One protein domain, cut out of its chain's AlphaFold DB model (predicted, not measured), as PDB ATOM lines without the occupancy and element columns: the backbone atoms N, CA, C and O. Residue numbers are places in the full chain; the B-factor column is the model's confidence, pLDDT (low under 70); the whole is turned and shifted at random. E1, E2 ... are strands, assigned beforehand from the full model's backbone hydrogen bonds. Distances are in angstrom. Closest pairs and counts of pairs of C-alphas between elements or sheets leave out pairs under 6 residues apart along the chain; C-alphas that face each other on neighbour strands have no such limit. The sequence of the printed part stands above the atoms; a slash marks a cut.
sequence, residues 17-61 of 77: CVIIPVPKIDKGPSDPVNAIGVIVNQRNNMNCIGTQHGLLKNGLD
ATOM      1  N   CYS A  17     343.125  94.729  29.023       85.12
ATOM      2  CA  CYS A  17     343.394  95.408  30.284       85.12
ATOM      3  C   CYS A  17     344.346  94.563  31.129       85.12
ATOM      4  O   CYS A  17     344.124  93.375  31.354       85.12
ATOM      5  N   VAL A  18     345.394  95.201  31.638       80.81
ATOM      6  CA  VAL A  18     346.421  94.574  32.465       80.81
ATOM      7  C   VAL A  18     346.568  95.315  33.785       80.81
ATOM      8  O   VAL A  18     346.448  96.538  33.869       80.81
ATOM      9  N   ILE A  19     346.863  94.552  34.829       81.94
ATOM     10  CA  ILE A  19     347.175  95.073  36.155       81.94
ATOM     11  C   ILE A  19     348.684  94.960  36.343       81.94
ATOM     12  O   ILE A  19     349.248  93.869  36.287       81.94
ATOM     13  N   ILE A  20     349.335  96.094  36.574       78.06
ATOM     14  CA  ILE A  20     350.778  96.177  36.777       78.06
ATOM     15  C   ILE A  20     351.030  96.446  38.261       78.06
ATOM     16  O   ILE A  20     350.682  97.522  38.753       78.06
ATOM     17  N   PRO A  21     351.629  95.510  39.008       72.56
ATOM     18  CA  PRO A  21     351.986  95.768  40.393       72.56
ATOM     19  C   PRO A  21     353.087  96.827  40.450       72.56
ATOM     20  O   PRO A  21     354.123  96.702  39.798       72.56
ATOM     21  N   VAL A  22     352.883  97.865  41.261       71.88
ATOM     22  CA  VAL A  22     353.915  98.887  41.474       71.88
ATOM     23  C   VAL A  22     354.863  98.394  42.587       71.88
ATOM     24  O   VAL A  22     354.384  97.974  43.652       71.88
ATOM     25  N   PRO A  23     356.193  98.382  42.387       68.62
ATOM     26  CA  PRO A  23     357.143  97.951  43.411       68.62
ATOM     27  C   PRO A  23     357.015  98.783  44.690       68.62
ATOM     28  O   PRO A  23     356.787  99.985  44.639       68.62
ATOM     29  N   LYS A  24     357.199  98.164  45.863       68.19
ATOM     30  CA  LYS A  24     357.115  98.883  47.151       68.19
ATOM     31  C   LYS A  24     358.136 100.017  47.282       68.19
ATOM     32  O   LYS A  24     357.867 100.961  48.009       68.19
ATOM     33  N   ILE A  25     359.286  99.905  46.616       70.00
ATOM     34  CA  ILE A  25     360.348 100.921  46.655       70.00
ATOM     35  C   ILE A  25     359.953 102.210  45.925       70.00
ATOM     36  O   ILE A  25     360.393 103.283  46.321       70.00
ATOM     37  N   ASP A  26     359.075 102.097  44.927       62.25
ATOM     38  CA  ASP A  26     358.594 103.218  44.116       62.25
ATOM     39  C   ASP A  26     357.257 103.779  44.636       62.25
ATOM     40  O   ASP A  26     356.706 104.698  44.037       62.25
ATOM     41  N   LYS A  27     356.718 103.226  45.735       67.88
ATOM     42  CA  LYS A  27     355.440 103.637  46.332       67.88
ATOM     43  C   LYS A  27     355.631 104.636  47.464       67.88
ATOM     44  O   LYS A  27     356.225 104.322  48.495       67.88
ATOM     45  N   GLY A  28     354.998 105.791  47.327       72.31
ATOM     46  CA  GLY A  28     354.607 106.640  48.437       72.31
ATOM     47  C   GLY A  28     353.464 106.024  49.261       72.31
ATOM     48  O   GLY A  28     352.761 105.119  48.809       72.31
ATOM     49  N   PRO A  29     353.230 106.523  50.485       72.56
ATOM     50  CA  PRO A  29     352.220 105.981  51.400       72.56
ATOM     51  C   PRO A  29     350.776 106.071  50.877       72.56
ATOM     52  O   PRO A  29     349.901 105.380  51.392       72.56
ATOM     53  N   SER A  30     350.522 106.906  49.869       79.94
ATOM     54  CA  SER A  30     349.206 107.080  49.243       79.94
ATOM     55  C   SER A  30     349.108 106.458  47.849       79.94
ATOM     56  O   SER A  30     348.047 106.543  47.231       79.94
ATOM     57  N   ASP A  31     350.181 105.838  47.350       72.94
ATOM     58  CA  ASP A  31     350.185 105.292  45.999       72.94
ATOM     59  C   ASP A  31     349.419 103.965  45.926       72.94
ATOM     60  O   ASP A  31     349.531 103.112  46.819       72.94
ATOM     61  N   PRO A  32     348.637 103.752  44.854       72.44
ATOM     62  CA  PRO A  32     347.856 102.539  44.693       72.44
ATOM     63  C   PRO A  32     348.758 101.311  44.565       72.44
ATOM     64  O   PRO A  32     349.869 101.353  44.031       72.44
ATOM     65  N   VAL A  33     348.257 100.165  45.036       75.25
ATOM     66  CA  VAL A  33     349.029  98.913  45.026       75.25
ATOM     67  C   VAL A  33     349.354  98.468  43.596       75.25
ATOM     68  O   VAL A  33     350.446  97.950  43.350       75.25
ATOM     69  N   ASN A  34     348.442  98.715  42.663       80.94
ATOM     70  CA  ASN A  34     348.590  98.349  41.267       80.94
ATOM     71  C   ASN A  34     348.250  99.537  40.367       80.94
ATOM     72  O   ASN A  34     347.330 100.301  40.662       80.94
ATOM     73  N   ALA A  35     348.956  99.646  39.250       78.62
ATOM     74  CA  ALA A  35     348.584 100.487  38.131       78.62
ATOM     75  C   ALA A  35     347.710  99.687  37.157       78.62
ATOM     76  O   ALA A  35     347.933  98.498  36.934       78.62
ATOM     77  N   ILE A  36     346.722 100.350  36.565       84.50
ATOM     78  CA  ILE A  36     345.902  99.781  35.494       84.50
ATOM     79  C   ILE A  36     346.477 100.268  34.168       84.50
ATOM     80  O   ILE A  36     346.750 101.461  34.000       84.50
ATOM     81  N   GLY A  37     346.665  99.341  33.236       86.19
ATOM     82  CA  GLY A  37     347.138  99.633  31.896       86.19
ATOM     83  C   GLY A  37     346.332  98.908  30.830       86.19
ATOM     84  O   GLY A  37     345.632  97.940  31.107       86.19
ATOM     85  N   VAL A  38     346.453  99.382  29.597       87.44
ATOM     86  CA  VAL A  38     345.888  98.759  28.400       87.44
ATOM     87  C   VAL A  38     347.016  98.528  27.412       87.44
ATOM     88  O   VAL A  38     347.869  99.402  27.227       87.44
ATOM     89  N   ILE A  39     347.039  97.373  26.759       86.50
ATOM     90  CA  ILE A  39     347.992  97.125  25.676       86.50
ATOM     91  C   ILE A  39     347.570  97.951  24.466       86.50
ATOM     92  O   ILE A  39     346.582  97.654  23.804       86.50
ATOM     93  N   VAL A  40     348.330  99.002  24.174       88.06
ATOM     94  CA  VAL A  40     348.023  99.942  23.085       88.06
ATOM     95  C   VAL A  40     348.796  99.638  21.808       88.06
ATOM     96  O   VAL A  40     348.471 100.187  20.760       88.06
ATOM     97  N   ASN A  41     349.838  98.805  21.882       83.75
ATOM     98  CA  ASN A  41     350.607  98.346  20.726       83.75
ATOM     99  C   ASN A  41     351.402  97.079  21.075       83.75
ATOM    100  O   ASN A  41     351.834  96.918  22.218       83.75
ATOM    101  N   GLN A  42     351.638  96.224  20.084       80.31
ATOM    102  CA  GLN A  42     352.489  95.043  20.189       80.31
ATOM    103  C   GLN A  42     353.479  95.056  19.029       80.31
ATOM    104  O   GLN A  42     353.085  95.063  17.863       80.31
ATOM    105  N   ARG A  43     354.779  95.085  19.329       76.50
ATOM    106  CA  ARG A  43     355.824  95.084  18.300       76.50
ATOM    107  C   ARG A  43     357.014  94.270  18.774       76.50
ATOM    108  O   ARG A  43     357.526  94.530  19.853       76.50
ATOM    109  N   ASN A  44     357.484  93.339  17.942       68.56
ATOM    110  CA  ASN A  44     358.676  92.527  18.211       68.56
ATOM    111  C   ASN A  44     358.660  91.884  19.617       68.56
ATOM    112  O   ASN A  44     359.625  92.024  20.357       68.56
ATOM    113  N   ASN A  45     357.548  91.241  19.994       69.19
ATOM    114  CA  ASN A  45     357.320  90.618  21.311       69.19
ATOM    115  C   ASN A  45     357.297  91.579  22.517       69.19
ATOM    116  O   ASN A  45     357.176  91.132  23.651       69.19
ATOM    117  N   MET A  46     357.345  92.895  22.298       69.31
ATOM    118  CA  MET A  46     357.174  93.887  23.356       69.31
ATOM    119  C   MET A  46     355.762  94.461  23.336       69.31
ATOM    120  O   MET A  46     355.284  94.960  22.311       69.31
ATOM    121  N   ASN A  47     355.128  94.459  24.507       77.12
ATOM    122  CA  ASN A  47     353.843  95.112  24.714       77.12
ATOM    123  C   ASN A  47     354.066  96.554  25.173       77.12
ATOM    124  O   ASN A  47     354.664  96.819  26.221       77.12
ATOM    125  N   CYS A  48     353.567  97.508  24.390       81.44
ATOM    126  CA  CYS A  48     353.454  98.893  24.819       81.44
ATOM    127  C   CYS A  48     352.171  99.038  25.625       81.44
ATOM    128  O   CYS A  48     351.073  98.846  25.097       81.44
ATOM    129  N   ILE A  49     352.313  99.407  26.892       84.88
ATOM    130  CA  ILE A  49     351.174  99.581  27.785       84.88
ATOM    131  C   ILE A  49     350.937 101.069  28.009       84.88
ATOM    132  O   ILE A  49     351.834 101.811  28.417       84.88
ATOM    133  N   GLY A  50     349.716 101.498  27.707       82.38
ATOM    134  CA  GLY A  50     349.208 102.817  28.036       82.38
ATOM    135  C   GLY A  50     348.513 102.795  29.386       82.38
ATOM    136  O   GLY A  50     347.781 101.866  29.705       82.38
ATOM    137  N   THR A  51     348.743 103.828  30.178       81.00
ATOM    138  CA  THR A  51     348.078 104.067  31.460       81.00
ATOM    139  C   THR A  51     347.415 105.440  31.421       81.00
ATOM    140  O   THR A  51     347.724 106.259  30.551       81.00
ATOM    141  N   GLN A  52     346.570 105.747  32.405       78.75
ATOM    142  CA  GLN A  52     346.005 107.096  32.563       78.75
ATOM    143  C   GLN A  52     347.074 108.197  32.727       78.75
ATOM    144  O   GLN A  52     346.790 109.369  32.501       78.75
ATOM    145  N   HIS A  53     348.305 107.832  33.105       77.38
ATOM    146  CA  HIS A  53     349.419 108.759  33.321       77.38
ATOM    147  C   HIS A  53     350.405 108.813  32.142       77.38
ATOM    148  O   HIS A  53     351.399 109.532  32.207       77.38
ATOM    149  N   GLY A  54     350.148 108.068  31.061       75.38
ATOM    150  CA  GLY A  54     350.996 108.027  29.872       75.38
ATOM    151  C   GLY A  54     351.432 106.617  29.479       75.38
ATOM    152  O   GLY A  54     350.924 105.612  29.978       75.38
ATOM    153  N   LEU A  55     352.378 106.551  28.544       77.44
ATOM    154  CA  LEU A  55     352.896 105.302  27.987       77.44
ATOM    155  C   LEU A  55     354.104 104.799  28.778       77.44
ATOM    156  O   LEU A  55     355.043 105.553  29.040       77.44
ATOM    157  N   LEU A  56     354.130 103.501  29.067       73.44
ATOM    158  CA  LEU A  56     355.311 102.837  29.610       73.44
ATOM    159  C   LEU A  56     356.346 102.658  28.493       73.44
ATOM    160  O   LEU A  56     356.242 101.785  27.632       73.44
ATOM    161  N   LYS A  57     357.335 103.559  28.490       53.25
ATOM    162  CA  LYS A  57     358.215 103.852  27.347       53.25
ATOM    163  C   LYS A  57     359.240 102.761  27.010       53.25
ATOM    164  O   LYS A  57     359.853 102.838  25.951       53.25
ATOM    165  N   ASN A  58     359.393 101.742  27.853       54.22
ATOM    166  CA  ASN A  58     360.412 100.710  27.653       54.22
ATOM    167  C   ASN A  58     359.893  99.387  27.102       54.22
ATOM    168  O   ASN A  58     360.723  98.527  26.855       54.22
ATOM    169  N   GLY A  59     358.583  99.250  26.856       47.16
ATOM    170  CA  GLY A  59     357.962  97.988  26.448       47.16
ATOM    171  C   GLY A  59     358.160  96.897  27.498       47.16
ATOM    172  O   GLY A  59     359.265  96.597  27.943       47.16
ATOM    173  N   LEU A  60     357.070  96.306  27.959       48.88
ATOM    174  CA  LEU A  60     357.187  95.162  28.845       48.88
ATOM    175  C   LEU A  60     357.476  93.948  27.967       48.88
ATOM    176  O   LEU A  60     356.587  93.464  27.268       48.88
ATOM    177  N   ASP A  61     358.730  93.500  27.985       39.88
ATOM    178  CA  ASP A  61     359.025  92.102  27.714       39.88
ATOM    179  C   ASP A  61     358.584  91.326  28.961       39.88
ATOM    180  O   ASP A  61     359.219  91.385  30.020       39.88
TER     181      ASP A  61
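AT A GLANCE: This is residues 17 to 61 of the 77 residues of an uncharacterized protein of Cinara cedri (UniProt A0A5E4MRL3). Picture a narrow, strongly twisted ribbon of three strands in a meander, each strand the antiparallel neighbour of the one before, with the long strand E2 between E1 and E3 and bending partway along. At one end of the long axis residues 25 to 30 of the loop between E1 and E2 stick out; at the other end is the tight turn from E2 to E3, and after E3 the printed part turns back, residues 54 to 55 pairing with residues 50 to 51 of E3. The printed part has 45 residues with no named helix and three named strands, E1, E2 and E3 along the chain and in that order across the sheet, all antiparallel; the class is all strand, with 21 of the 45 residues, under half, in named elements. It is only just loose, close to compact, with a radius of gyration of the C-alphas of 11.3 A, and spans 36 by 18 by 14 A, a rod.

IN THESE COORDINATES: Find C-alpha 17 at (343.394, 95.408, 30.284); from there E1 runs through residues 17 to 21, 13.3 A from first to last C-alpha. Go on past residues 22 to 33 to C-alpha 34 at (348.590, 98.349, 41.267), where E2 begins; it holds residues 34 to 43, is 24.3 A long and bends by 65 degrees at residue 40. E3, residues 46 to 51, covers 15.9 A and ends at C-alpha 51, (348.078, 104.067, 31.460).

HOW THE PARTS SIT: Look first at the edge strand E1 and the inner strand E2, an antiparallel hairpin with 124 degrees between their directions. C-alphas 21 and 34 face each other at 4.4 A, and N 18 and O 37 are within hydrogen-bond range at 2.8 A, as are N 35 and O 20 at 2.8 A. E2 and the other edge strand, E3, form the second antiparallel hairpin, at 135 degrees. There C-alphas 39 and 49 face each other at 4.5 A; N 50 and O 38 are 2.8 A apart and N 46 and O 43 are 2.9 A apart, both within hydrogen-bond range. The sheet's C-alphas lie up to 5.6 A off their best plane.

THE WHOLE: The two C-alphas farthest apart are those of Pro 29 and Asn 44, 36.4 A. The printed part has no cut from residue 17 to 61. The link from E1 to E2, with 12 residues, is long; that from E2 to E3, with 2, is tight. Check the B-factor column: the mean pLDDT of the printed part is 73.9, and it is under 70 at residues 23 to 24, 26 to 27, 44 to 46 and 57 to 61.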